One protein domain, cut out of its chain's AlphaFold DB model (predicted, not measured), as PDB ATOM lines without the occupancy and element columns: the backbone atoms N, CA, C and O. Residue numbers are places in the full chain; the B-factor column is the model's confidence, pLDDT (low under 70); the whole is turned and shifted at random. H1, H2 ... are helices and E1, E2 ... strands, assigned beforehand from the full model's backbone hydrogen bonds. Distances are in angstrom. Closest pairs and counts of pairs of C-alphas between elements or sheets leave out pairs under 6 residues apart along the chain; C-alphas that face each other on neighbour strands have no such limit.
ATOM      1  N   SER A 205     280.242 261.869 246.144       60.53
ATOM      2  CA  SER A 205     279.549 261.350 244.970       60.53
ATOM      3  C   SER A 205     279.875 259.878 244.739       60.53
ATOM      4  O   SER A 205     278.954 259.122 244.523       60.53
ATOM      5  N   GLU A 206     281.130 259.439 244.829       61.68
ATOM      6  CA  GLU A 206     281.526 258.030 244.648       61.68
ATOM      7  C   GLU A 206     280.958 257.109 245.742       61.68
ATOM      8  O   GLU A 206     280.463 256.029 245.422       61.68
ATOM      9  N   MET A 207     280.970 257.537 247.014       61.20
ATOM     10  CA  MET A 207     280.340 256.788 248.120       61.20
ATOM     11  C   MET A 207     278.822 256.702 247.936       61.20
ATOM     12  O   MET A 207     278.237 255.627 248.072       61.20
ATOM     13  N   GLY A 208     278.192 257.831 247.587       68.86
ATOM     14  CA  GLY A 208     276.771 257.890 247.257       68.86
ATOM     15  C   GLY A 208     276.428 256.987 246.073       68.86
ATOM     16  O   GLY A 208     275.502 256.188 246.170       68.86
ATOM     17  N   THR A 209     277.223 257.033 245.002       73.22
ATOM     18  CA  THR A 209     277.069 256.191 243.812       73.22
ATOM     19  C   THR A 209     277.236 254.712 244.147       73.22
ATOM     20  O   THR A 209     276.451 253.909 243.663       73.22
ATOM     21  N   HIS A 210     278.187 254.317 245.002       72.59
ATOM     22  CA  HIS A 210     278.330 252.914 245.412       72.59
ATOM     23  C   HIS A 210     277.075 252.396 246.130       72.59
ATOM     24  O   HIS A 210     276.617 251.285 245.861       72.59
ATOM     25  N   PHE A 211     276.482 253.207 247.009       76.99
ATOM     26  CA  PHE A 211     275.253 252.835 247.709       76.99
ATOM     27  C   PHE A 211     274.022 252.854 246.805       76.99
ATOM     28  O   PHE A 211     273.217 251.930 246.874       76.99
ATOM     29  N   ILE A 212     273.901 253.842 245.915       80.69
ATOM     30  CA  ILE A 212     272.854 253.874 244.886       80.69
ATOM     31  C   ILE A 212     272.965 252.628 244.005       80.69
ATOM     32  O   ILE A 212     271.991 251.892 243.893       80.69
ATOM     33  N   ASN A 213     274.156 252.306 243.496       81.64
ATOM     34  CA  ASN A 213     274.396 251.102 242.701       81.64
ATOM     35  C   ASN A 213     274.047 249.826 243.478       81.64
ATOM     36  O   ASN A 213     273.491 248.889 242.910       81.64
ATOM     37  N   PHE A 214     274.361 249.754 244.776       82.66
ATOM     38  CA  PHE A 214     273.958 248.623 245.614       82.66
ATOM     39  C   PHE A 214     272.432 248.515 245.717       82.66
ATOM     40  O   PHE A 214     271.892 247.422 245.549       82.66
ATOM     41  N   MET A 215     271.734 249.626 245.962       82.26
ATOM     42  CA  MET A 215     270.272 249.659 246.036       82.26
ATOM     43  C   MET A 215     269.638 249.287 244.693       82.26
ATOM     44  O   MET A 215     268.738 248.453 244.659       82.26
ATOM     45  N   GLU A 216     270.145 249.829 243.584       83.35
ATOM     46  CA  GLU A 216     269.651 249.572 242.230       83.35
ATOM     47  C   GLU A 216     269.844 248.115 241.804       83.35
ATOM     48  O   GLU A 216     268.905 247.471 241.337       83.35
ATOM     49  N   ASN A 217     271.028 247.544 242.049       81.40
ATOM     50  CA  ASN A 217     271.315 246.138 241.746       81.40
ATOM     51  C   ASN A 217     270.469 245.151 242.565       81.40
ATOM     52  O   ASN A 217     270.364 243.966 242.209       81.40
ATOM     53  N   ASN A 218     269.884 245.627 243.663       82.49
ATOM     54  CA  ASN A 218     269.039 244.854 244.556       82.49
ATOM     55  C   ASN A 218     267.560 245.274 244.536       82.49
ATOM     56  O   ASN A 218     266.769 244.730 245.309       82.49
ATOM     57  N   LEU A 219     267.149 246.171 243.631       76.59
ATOM     58  CA  LEU A 219     265.738 246.505 243.420       76.59
ATOM     59  C   LEU A 219     264.934 245.230 243.122       76.59
ATOM     60  O   LEU A 219     265.268 244.457 242.224       76.59
ATOM     61  N   GLY A 220     263.877 244.993 243.902       79.22
ATOM     62  CA  GLY A 220     263.013 243.813 243.770       79.22
ATOM     63  C   GLY A 220     263.608 242.496 244.286       79.22
ATOM     64  O   GLY A 220     262.930 241.472 244.231       79.22
ATOM     65  N   LYS A 221     264.840 242.498 244.813       83.72
ATOM     66  CA  LYS A 221     265.451 241.339 245.479       83.72
ATOM     67  C   LYS A 221     265.299 241.465 246.992       83.72
ATOM     68  O   LYS A 221     265.318 242.558 247.551       83.72
ATOM     69  N   THR A 222     265.193 240.333 247.680       80.77
ATOM     70  CA  THR A 222     265.292 240.307 249.142       80.77
ATOM     71  C   THR A 222     266.753 240.498 249.541       80.77
ATOM     72  O   THR A 222     267.568 239.599 249.341       80.77
ATOM     73  N   VAL A 223     267.088 241.659 250.096       80.85
ATOM     74  CA  VAL A 223     268.412 241.933 250.672       80.85
ATOM     75  C   VAL A 223     268.390 241.549 252.142       80.85
ATOM     76  O   VAL A 223     267.439 241.880 252.855       80.85
ATOM     77  N   SER A 224     269.421 240.852 252.619       82.49
ATOM     78  CA  SER A 224     269.515 240.578 254.049       82.49
ATOM     79  C   SER A 224     269.784 241.880 254.815       82.49
ATOM     80  O   SER A 224     270.494 242.769 254.343       82.49
ATOM     81  N   VAL A 225     269.258 241.993 256.038       73.21
ATOM     82  CA  VAL A 225     269.532 243.152 256.911       73.21
ATOM     83  C   VAL A 225     271.045 243.360 257.094       73.21
ATOM     84  O   VAL A 225     271.508 244.492 257.194       73.21
ATOM     85  N   ARG A 226     271.828 242.272 257.084       72.26
ATOM     86  CA  ARG A 226     273.289 242.304 257.201       72.26
ATOM     87  C   ARG A 226     273.950 242.990 256.005       72.26
ATOM     88  O   ARG A 226     274.762 243.887 256.218       72.26
ATOM     89  N   ASP A 227     273.557 242.621 254.788       74.94
ATOM     90  CA  ASP A 227     274.126 243.183 253.555       74.94
ATOM     91  C   ASP A 227     273.765 244.667 253.405       74.94
ATOM     92  O   ASP A 227     274.595 245.473 252.992       74.94
ATOM     93  N   LEU A 228     272.550 245.056 253.815       76.74
ATOM     94  CA  LEU A 228     272.125 246.458 253.825       76.74
ATOM     95  C   LEU A 228     272.949 247.301 254.812       76.74
ATOM     96  O   LEU A 228     273.373 248.409 254.480       76.74
ATOM     97  N   ILE A 229     273.203 246.776 256.017       72.29
ATOM     98  CA  ILE A 229     274.063 247.433 257.013       72.29
ATOM     99  C   ILE A 229     275.492 247.565 256.481       72.29
ATOM    100  O   ILE A 229     276.114 248.608 256.666       72.29
ATOM    101  N   GLU A 230     276.032 246.528 255.841       69.67
ATOM    102  CA  GLU A 230     277.373 246.578 255.252       69.67
ATOM    103  C   GLU A 230     277.456 247.602 254.118       69.67
ATOM    104  O   GLU A 230     278.357 248.439 254.140       69.67
ATOM    105  N   ALA A 231     276.478 247.643 253.211       70.87
ATOM    106  CA  ALA A 231     276.400 248.662 252.166       70.87
ATOM    107  C   ALA A 231     276.295 250.090 252.734       70.87
ATOM    108  O   ALA A 231     276.942 251.005 252.226       70.87
ATOM    109  N   ALA A 232     275.537 250.285 253.818       68.87
ATOM    110  CA  ALA A 232     275.425 251.575 254.501       68.87
ATOM    111  C   ALA A 232     276.701 251.968 255.272       68.87
ATOM    112  O   ALA A 232     276.999 253.151 255.407       68.87
ATOM    113  N   LYS A 233     277.511 251.016 255.753       61.19
ATOM    114  CA  LYS A 233     278.828 251.343 256.342       61.19
ATOM    115  C   LYS A 233     279.764 251.981 255.318       61.19
ATOM    116  O   LYS A 233     280.541 252.850 255.683       61.19
ATOM    117  N   PHE A 234     279.667 251.605 254.043       59.61
ATOM    118  CA  PHE A 234     280.446 252.256 252.985       59.61
ATOM    119  C   PHE A 234     280.013 253.703 252.718       59.61
ATOM    120  O   PHE A 234     280.786 254.445 252.118       59.61
ATOM    121  N   THR A 235     278.822 254.126 253.161       58.89
ATOM    122  CA  THR A 235     278.407 255.539 253.130       58.89
ATOM    123  C   THR A 235     278.701 256.277 254.430       58.89
ATOM    124  O   THR A 235     278.641 257.509 254.451       58.89
ATOM    125  N   SER A 236     279.032 255.568 255.515       51.55
ATOM    126  CA  SER A 236     279.306 256.201 256.798       51.55
ATOM    127  C   SER A 236     280.731 256.762 256.838       51.55
ATOM    128  O   SER A 236     281.722 256.090 256.568       51.55
ATOM    129  N   PHE A 237     280.849 258.037 257.209       52.50
ATOM    130  CA  PHE A 237     282.136 258.714 257.423       52.50
ATOM    131  C   PHE A 237     282.750 258.406 258.800       52.50
ATOM    132  O   PHE A 237     283.667 259.107 259.243       52.50
ATOM    133  N   GLU A 238     282.219 257.421 259.529       52.02
ATOM    134  CA  GLU A 238     282.617 257.164 260.913       52.02
ATOM    135  C   GLU A 238     283.950 256.417 260.967       52.02
ATOM    136  O   GLU A 238     284.020 255.202 261.121       52.02
ATOM    137  N   ASN A 239     285.041 257.175 260.877       60.03
ATOM    138  CA  ASN A 239     286.339 256.698 261.327       60.03
ATOM    139  C   ASN A 239     286.320 256.566 262.856       60.03
ATOM    140  O   ASN A 239     285.996 257.519 263.573       60.03
ATOM    141  N   PHE A 240     286.704 255.397 263.362       60.58
ATOM    142  CA  PHE A 240     286.819 255.146 264.793       60.58
ATOM    143  C   PHE A 240     288.242 255.458 265.246       60.58
ATOM    144  O   PHE A 240     289.176 254.698 264.998       60.58
ATOM    145  N   ASP A 241     288.416 256.591 265.923       67.95
ATOM    146  CA  ASP A 241     289.689 256.937 266.547       67.95
ATOM    147  C   ASP A 241     289.853 256.175 267.861       67.95
ATOM    148  O   ASP A 241     289.073 256.378 268.799       67.95
ATOM    149  N   CYS A 242     290.936 255.406 268.006       66.21
ATOM    150  CA  CYS A 242     291.287 254.849 269.307       66.21
ATOM    151  C   CYS A 242     291.384 255.984 270.347       66.21
ATOM    152  O   CYS A 242     292.143 256.946 270.163       66.21
ATOM    153  N   PRO A 243     290.638 255.921 271.466       66.64
ATOM    154  CA  PRO A 243     290.635 256.982 272.466       66.64
ATOM    155  C   PRO A 243     292.018 257.194 273.092       66.64
ATOM    156  O   PRO A 243     292.317 258.320 273.494       66.64
ATOM    157  N   LEU A 244     292.855 256.151 273.110       64.18
ATOM    158  CA  LEU A 244     294.143 256.113 273.798       64.18
ATOM    159  C   LEU A 244     295.324 256.498 272.896       64.18
ATOM    160  O   LEU A 244     296.137 257.327 273.300       64.18
ATOM    161  N   CYS A 245     295.410 255.965 271.671       68.39
ATOM    162  CA  CYS A 245     296.518 256.264 270.749       68.39
ATOM    163  C   CYS A 245     296.133 257.050 269.488       68.39
ATOM    164  O   CYS A 245     297.026 257.454 268.747       68.39
ATOM    165  N   LYS A 246     294.837 257.280 269.230       68.76
ATOM    166  CA  LYS A 246     294.321 257.984 268.039       68.76
ATOM    167  C   LYS A 246     294.661 257.335 266.696       68.76
ATOM    168  O   LYS A 246     294.559 257.998 265.669       68.76
ATOM    169  N   ARG A 247     295.023 256.048 266.675       67.31
ATOM    170  CA  ARG A 247     294.967 255.268 265.432       67.31
ATOM    171  C   ARG A 247     293.529 255.257 264.924       67.31
ATOM    172  O   ARG A 247     292.611 255.056 265.718       67.31
ATOM    173  N   MET A 248     293.378 255.513 263.632       59.40
ATOM    174  CA  MET A 248     292.101 255.469 262.937       59.40
ATOM    175  C   MET A 248     291.817 254.036 262.508       59.40
ATOM    176  O   MET A 248     292.700 253.365 261.972       59.40
ATOM    177  N   PHE A 249     290.586 253.601 262.728       65.38
ATOM    178  CA  PHE A 249     290.074 252.313 262.290       65.38
ATOM    179  C   PHE A 249     288.836 252.530 261.433       65.38
ATOM    180  O   PHE A 249     288.041 253.438 261.697       65.38
ATOM    181  N   HIS A 250     288.669 251.682 260.421       69.01
ATOM    182  CA  HIS A 250     287.539 251.765 259.493       69.01
ATOM    183  C   HIS A 250     286.298 251.070 260.067       69.01
ATOM    184  O   HIS A 250     285.208 251.161 259.509       69.01
ATOM    185  N   SER A 251     286.441 250.387 261.209       62.11
ATOM    186  CA  SER A 251     285.317 249.839 261.955       62.11
ATOM    187  C   SER A 251     285.502 249.929 263.472       62.11
ATOM    188  O   SER A 251     286.610 249.893 264.013       62.11
ATOM    189  N   LYS A 252     284.369 249.974 264.182       70.15
ATOM    190  CA  LYS A 252     284.306 249.869 265.644       70.15
ATOM    191  C   LYS A 252     284.978 248.596 266.159       70.15
ATOM    192  O   LYS A 252     285.661 248.638 267.175       70.15
ATOM    193  N   TYR A 253     284.776 247.476 265.463       69.94
ATOM    194  CA  TYR A 253     285.309 246.171 265.855       69.94
ATOM    195  C   TYR A 253     286.842 246.145 265.805       69.94
ATOM    196  O   TYR A 253     287.472 245.739 266.777       69.94
ATOM    197  N   GLU A 254     287.447 246.685 264.741       71.58
ATOM    198  CA  GLU A 254     288.906 246.844 264.639       71.58
ATOM    199  C   GLU A 254     289.471 247.728 265.758       71.58
ATOM    200  O   GLU A 254     290.481 247.384 266.373       71.58
ATOM    201  N   CYS A 255     288.803 248.847 266.069       71.37
ATOM    202  CA  CYS A 255     289.216 249.715 267.171       71.37
ATOM    203  C   CYS A 255     289.133 249.000 268.530       71.37
ATOM    204  O   CYS A 255     289.991 249.224 269.387       71.37
ATOM    205  N   LEU A 256     288.112 248.164 268.748       74.58
ATOM    206  CA  LEU A 256     287.950 247.396 269.986       74.58
ATOM    207  C   LEU A 256     289.032 246.321 270.130       74.58
ATOM    208  O   LEU A 256     289.668 246.284 271.179       74.58
ATOM    209  N   ILE A 257     289.309 245.532 269.085       75.33
ATOM    210  CA  ILE A 257     290.428 244.569 269.088       75.33
ATOM    211  C   ILE A 257     291.738 245.293 269.397       75.33
ATOM    212  O   ILE A 257     292.470 244.908 270.304       75.33
ATOM    213  N   HIS A 258     292.003 246.405 268.708       77.10
ATOM    214  CA  HIS A 258     293.199 247.200 268.955       77.10
ATOM    215  C   HIS A 258     293.293 247.695 270.406       77.10
ATOM    216  O   HIS A 258     294.375 247.681 270.994       77.10
ATOM    217  N   LEU A 259     292.185 248.148 270.997       69.77
ATOM    218  CA  LEU A 259     292.156 248.554 272.400       69.77
ATOM    219  C   LEU A 259     292.501 247.378 273.325       69.77
ATOM    220  O   LEU A 259     293.248 247.566 274.291       69.77
ATOM    221  N   GLU A 260     291.976 246.180 273.057       74.70
ATOM    222  CA  GLU A 260     292.271 244.975 273.843       74.70
ATOM    223  C   GLU A 260     293.741 244.566 273.716       74.70
ATOM    224  O   GLU A 260     294.407 244.375 274.731       74.70
ATOM    225  N   GLU A 261     294.279 244.515 272.501       78.07
ATOM    226  CA  GLU A 261     295.630 244.006 272.238       78.07
ATOM    227  C   GLU A 261     296.734 245.024 272.553       78.07
ATOM    228  O   GLU A 261     297.723 244.698 273.208       78.07
ATOM    229  N   ALA A 262     296.581 246.277 272.111       74.82
ATOM    230  CA  ALA A 262     297.632 247.293 272.218       74.82
ATOM    231  C   ALA A 262     297.576 248.092 273.525       74.82
ATOM    232  O   ALA A 262     298.590 248.640 273.966       74.82
ATOM    233  N   HIS A 263     296.395 248.199 274.139       73.46
ATOM    234  CA  HIS A 263     296.203 248.971 275.365       73.46
ATOM    235  C   HIS A 263     295.788 248.130 276.567       73.46
ATOM    236  O   HIS A 263     295.874 248.642 277.689       73.46
ATOM    237  N   ASN A 264     295.373 246.872 276.357       71.16
ATOM    238  CA  ASN A 264     294.905 245.979 277.414       71.16
ATOM    239  C   ASN A 264     293.865 246.679 278.309       71.16
ATOM    240  O   ASN A 264     293.899 246.564 279.535       71.16
ATOM    241  N   TYR A 265     292.992 247.489 277.687       67.05
ATOM    242  CA  TYR A 265     292.181 248.496 278.385       67.05
ATOM    243  C   TYR A 265     291.272 247.888 279.457       67.05
ATOM    244  O   TYR A 265     291.077 248.506 280.498       67.05
ATOM    245  N   LYS A 266     290.788 246.655 279.243       63.80
ATOM    246  CA  LYS A 266     289.970 245.905 280.207       63.80
ATOM    247  C   LYS A 266     290.696 245.591 281.523       63.80
ATOM    248  O   LYS A 266     290.033 245.372 282.527       63.80
ATOM    249  N   LYS A 267     292.037 245.547 281.543       55.44
ATOM    250  CA  LYS A 267     292.831 245.200 282.741       55.44
ATOM    251  C   LYS A 267     293.341 246.411 283.524       55.44
ATOM    252  O   LYS A 267     294.050 246.233 284.511       55.44
ATOM    253  N   ARG A 268     293.058 247.630 283.069       53.23
ATOM    254  CA  ARG A 268     293.631 248.848 283.643       53.23
ATOM    255  C   ARG A 268     292.734 249.405 284.757       53.23
ATOM    256  O   ARG A 268     291.621 249.825 284.457       53.23
ATOM    257  N   PRO A 269     293.195 249.426 286.022       55.81
ATOM    258  CA  PRO A 269     292.400 249.923 287.147       55.81
ATOM    259  C   PRO A 269     292.176 251.444 287.106       55.81
ATOM    260  O   PRO A 269     291.344 251.954 287.841       55.81
ATOM    261  N   ASP A 270     292.918 252.174 286.268       60.70
ATOM    262  CA  ASP A 270     292.865 253.631 286.109       60.70
ATOM    263  C   ASP A 270     291.740 254.132 285.182       60.70
ATOM    264  O   ASP A 270     291.439 255.328 285.179       60.70
ATOM    265  N   TYR A 271     291.093 253.254 284.406       57.18
ATOM    266  CA  TYR A 271     289.941 253.619 283.574       57.18
ATOM    267  C   TYR A 271     288.638 253.260 284.277       57.18
ATOM    268  O   TYR A 271     288.077 252.192 284.049       57.18
ATOM    269  N   ASN A 272     288.137 254.169 285.109       67.65
ATOM    270  CA  ASN A 272     286.940 253.877 285.892       67.65
ATOM    271  C   ASN A 272     285.686 253.699 285.015       67.65
ATOM    272  O   ASN A 272     284.860 252.850 285.331       67.65
ATOM    273  N   TYR A 273     285.549 254.446 283.906       79.34
ATOM    274  CA  TYR A 273     284.328 254.425 283.087       79.34
ATOM    275  C   TYR A 273     284.592 254.564 281.580       79.34
ATOM    276  O   TYR A 273     285.161 255.554 281.112       79.34
ATOM    277  N   PHE A 274     284.138 253.586 280.792       81.30
ATOM    278  CA  PHE A 274     284.264 253.557 279.331       81.30
ATOM    279  C   PHE A 274     282.923 253.218 278.681       81.30
ATOM    280  O   PHE A 274     282.282 252.237 279.039       81.30
ATOM    281  N   CYS A 275     282.502 254.023 277.707       79.56
ATOM    282  CA  CYS A 275     281.324 253.733 276.905       79.56
ATOM    283  C   CYS A 275     281.719 252.953 275.652       79.56
ATOM    284  O   CYS A 275     282.311 253.511 274.724       79.56
ATOM    285  N   GLU A 276     281.322 251.682 275.595       79.69
ATOM    286  CA  GLU A 276     281.538 250.823 274.429       79.69
ATOM    287  C   GLU A 276     280.699 251.244 273.220       79.69
ATOM    288  O   GLU A 276     281.069 250.936 272.091       79.69
ATOM    289  N   ILE A 277     279.579 251.953 273.410       76.41
ATOM    290  CA  ILE A 277     278.695 252.369 272.309       76.41
ATOM    291  C   ILE A 277     279.415 253.374 271.407       76.41
ATOM    292  O   ILE A 277     279.522 253.125 270.207       76.41
ATOM    293  N   CYS A 278     279.951 254.451 271.991       78.43
ATOM    294  CA  CYS A 278     280.592 255.555 271.268       78.43
ATOM    295  C   CYS A 278     282.124 255.628 271.423       78.43
ATOM    296  O   CYS A 278     282.739 256.583 270.944       78.43
ATOM    297  N   ILE A 279     282.740 254.655 272.103       73.04
ATOM    298  CA  ILE A 279     284.190 254.565 272.333       73.04
ATOM    299  C   ILE A 279     284.743 255.832 273.029       73.04
ATOM    300  O   ILE A 279     285.740 256.432 272.617       73.04
ATOM    301  N   LYS A 280     284.079 256.275 274.108       76.16
ATOM    302  CA  LYS A 280     284.513 257.418 274.942       76.16
ATOM    303  C   LYS A 280     284.905 256.971 276.343       76.16
ATOM    304  O   LYS A 280     284.240 256.129 276.936       76.16
ATOM    305  N   THR A 281     285.956 257.578 276.886       74.78
ATOM    306  CA  THR A 281     286.381 257.400 278.279       74.78
ATOM    307  C   THR A 281     285.894 258.562 279.140       74.78
ATOM    308  O   THR A 281     285.870 259.714 278.696       74.78
ATOM    309  N   PHE A 282     285.520 258.256 280.378       77.26
ATOM    310  CA  PHE A 282     285.036 259.203 281.375       77.26
ATOM    311  C   PHE A 282     285.862 259.062 282.652       77.26
ATOM    312  O   PHE A 282     286.319 257.975 283.001       77.26
ATOM    313  N   ILE A 283     286.090 260.192 283.318       74.24
ATOM    314  CA  ILE A 283     286.915 260.253 284.530       74.24
ATOM    315  C   ILE A 283     286.096 259.810 285.750       74.24
ATOM    316  O   ILE A 283     286.609 259.113 286.621       74.24
ATOM    317  N   ASP A 284     284.817 260.187 285.794       79.18
ATOM    318  CA  ASP A 284     283.917 259.969 286.922       79.18
ATOM    319  C   ASP A 284     282.596 259.297 286.501       79.18
ATOM    320  O   ASP A 284     282.149 259.429 285.359       79.18
ATOM    321  N   GLN A 285     281.973 258.594 287.455       85.18
ATOM    322  CA  GLN A 285     280.724 257.849 287.255       85.18
ATOM    323  C   GLN A 285     279.591 258.778 286.817       85.18
ATOM    324  O   GLN A 285     278.847 258.443 285.910       85.18
ATOM    325  N   LYS A 286     279.472 259.967 287.422       88.32
ATOM    326  CA  LYS A 286     278.358 260.886 287.148       88.32
ATOM    327  C   LYS A 286     278.367 261.354 285.693       88.32
ATOM    328  O   LYS A 286     277.321 261.402 285.052       88.32
ATOM    329  N   SER A 287     279.545 261.677 285.161       85.67
ATOM    330  CA  SER A 287     279.745 262.034 283.755       85.67
ATOM    331  C   SER A 287     279.435 260.864 282.824       85.67
ATOM    332  O   SER A 287     278.865 261.073 281.751       85.67
ATOM    333  N   TYR A 288     279.795 259.643 283.227       86.86
ATOM    334  CA  TYR A 288     279.457 258.432 282.487       86.86
ATOM    335  C   TYR A 288     277.947 258.163 282.479       86.86
ATOM    336  O   TYR A 288     277.390 257.939 281.409       86.86
ATOM    337  N   ASP A 289     277.270 258.270 283.620       90.27
ATOM    338  CA  ASP A 289     275.825 258.046 283.750       90.27
ATOM    339  C   ASP A 289     275.025 259.084 282.961       90.27
ATOM    340  O   ASP A 289     274.105 258.741 282.219       90.27
ATOM    341  N   LEU A 290     275.418 260.361 283.041       91.49
ATOM    342  CA  LEU A 290     274.819 261.420 282.229       91.49
ATOM    343  C   LEU A 290     274.979 261.120 280.734       91.49
ATOM    344  O   LEU A 290     274.050 261.318 279.948       91.49
ATOM    345  N   HIS A 291     276.140 260.614 280.330       87.24
ATOM    346  CA  HIS A 291     276.358 260.184 278.959       87.24
ATOM    347  C   HIS A 291     275.516 258.953 278.576       87.24
ATOM    348  O   HIS A 291     274.935 258.953 277.489       87.24
ATOM    349  N   GLN A 292     275.390 257.948 279.445       91.20
ATOM    350  CA  GLN A 292     274.532 256.780 279.207       91.20
ATOM    351  C   GLN A 292     273.062 257.180 279.062       91.20
ATOM    352  O   GLN A 292     272.415 256.739 278.116       91.20
ATOM    353  N   SER A 293     272.578 258.144 279.855       91.24
ATOM    354  CA  SER A 293     271.214 258.677 279.708       91.24
ATOM    355  C   SER A 293     270.942 259.270 278.318       91.24
ATOM    356  O   SER A 293     269.810 259.255 277.834       91.24
ATOM    357  N   CYS A 294     271.980 259.764 277.624       89.04
ATOM    358  CA  CYS A 294     271.843 260.230 276.246       89.04
ATOM    359  C   CYS A 294     271.631 259.060 275.281       89.04
ATOM    360  O   CYS A 294     270.834 259.184 274.354       89.04
ATOM    361  N   HIS A 295     272.317 257.934 275.496       88.93
ATOM    362  CA  HIS A 295     272.078 256.705 274.742       88.93
ATOM    363  C   HIS A 295     270.699 256.121 275.038       88.93
ATOM    364  O   HIS A 295     270.015 255.727 274.096       88.93
ATOM    365  N   ASP A 296     270.264 256.131 276.297       87.68
ATOM    366  CA  ASP A 296     268.933 255.660 276.677       87.68
ATOM    367  C   ASP A 296     267.842 256.514 276.035       87.68
ATOM    368  O   ASP A 296     266.931 255.973 275.424       87.68
ATOM    369  N   ARG A 297     267.989 257.847 276.042       84.91
ATOM    370  CA  ARG A 297     267.053 258.746 275.353       84.91
ATOM    371  C   ARG A 297     266.985 258.474 273.853       84.91
ATOM    372  O   ARG A 297     265.898 258.472 273.289       84.91
ATOM    373  N   VAL A 298     268.131 258.260 273.200       78.86
ATOM    374  CA  VAL A 298     268.156 257.902 271.772       78.86
ATOM    375  C   VAL A 298     267.467 256.556 271.550       78.86
ATOM    376  O   VAL A 298     266.642 256.456 270.651       78.86
ATOM    377  N   ARG A 299     267.734 255.547 272.389       82.21
ATOM    378  CA  ARG A 299     267.076 254.234 272.314       82.21
ATOM    379  C   ARG A 299     265.559 254.357 272.472       82.21
ATOM    380  O   ARG A 299     264.836 253.822 271.643       82.21
ATOM    381  N   SER A 300     265.090 255.131 273.451       79.04
ATOM    382  CA  SER A 300     263.663 255.382 273.664       79.04
ATOM    383  C   SER A 300     262.999 256.077 272.476       79.04
ATOM    384  O   SER A 300     261.869 255.737 272.163       79.04
ATOM    385  N   LEU A 301     263.685 256.997 271.784       78.45
ATOM    386  CA  LEU A 301     263.158 257.625 270.561       78.45
ATOM    387  C   LEU A 301     263.018 256.627 269.401       78.45
ATOM    388  O   LEU A 301     262.081 256.721 268.614       78.45
ATOM    389  N   PHE A 302     263.941 255.668 269.290       74.98
ATOM    390  CA  PHE A 302     263.827 254.588 268.306       74.98
ATOM    391  C   PHE A 302     262.708 253.601 268.662       74.98
ATOM    392  O   PHE A 302     262.003 253.145 267.767       74.98
TER     393      PHE A 302
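This is residues 205 to 302 of the 344 residues of an uncharacterized protein of Strongyloides stercoralis (UniProt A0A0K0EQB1). A small strand hairpin, E1 and E2, lies between the long helix H4 and H3; a helical hairpin, H1 and H2, makes the far end of an elongated, loose model. The 98 printed residues run H1 H2 H3 E1 E2 H4, mostly helix, the sheet antiparallel; the radius of gyration of the C-alphas is 17.4 A, the spans 52 by 33 by 24 A.

E1 is residues 273 to 275, E2 280 to 282. H4, 285 to 302, measures 25.6 A and ends at C-alpha 302 (263.827, 254.588, 268.306). H3 is 252 to 263, H2 225 to 233; H1, 205 to 217, begins at C-alpha 205 (279.549, 261.350, 244.970).

N 275 and O 280 of E1 and E2 are 2.8 A apart. The closest C-alphas of E2 and H4, Phe 282 and Tyr 288, are 5.7 A apart. H3 and H4 are apart. H1 and H2 only just touch, with 3 pairs of C-alphas within 8 A, the closest Phe 211 and Ala 231 at 6.2 A; they run opposite ways at a shallow tilt of 18 degrees. In H1, H2, H3 and H4 every O i to N i+4 pair is within hydrogen-bond range.

The printed part has no cut. The link H2 to H3 is long. Residues 296 to 302 stand free. Under 70 in pLDDT are 35 residues, among them 232 to 251.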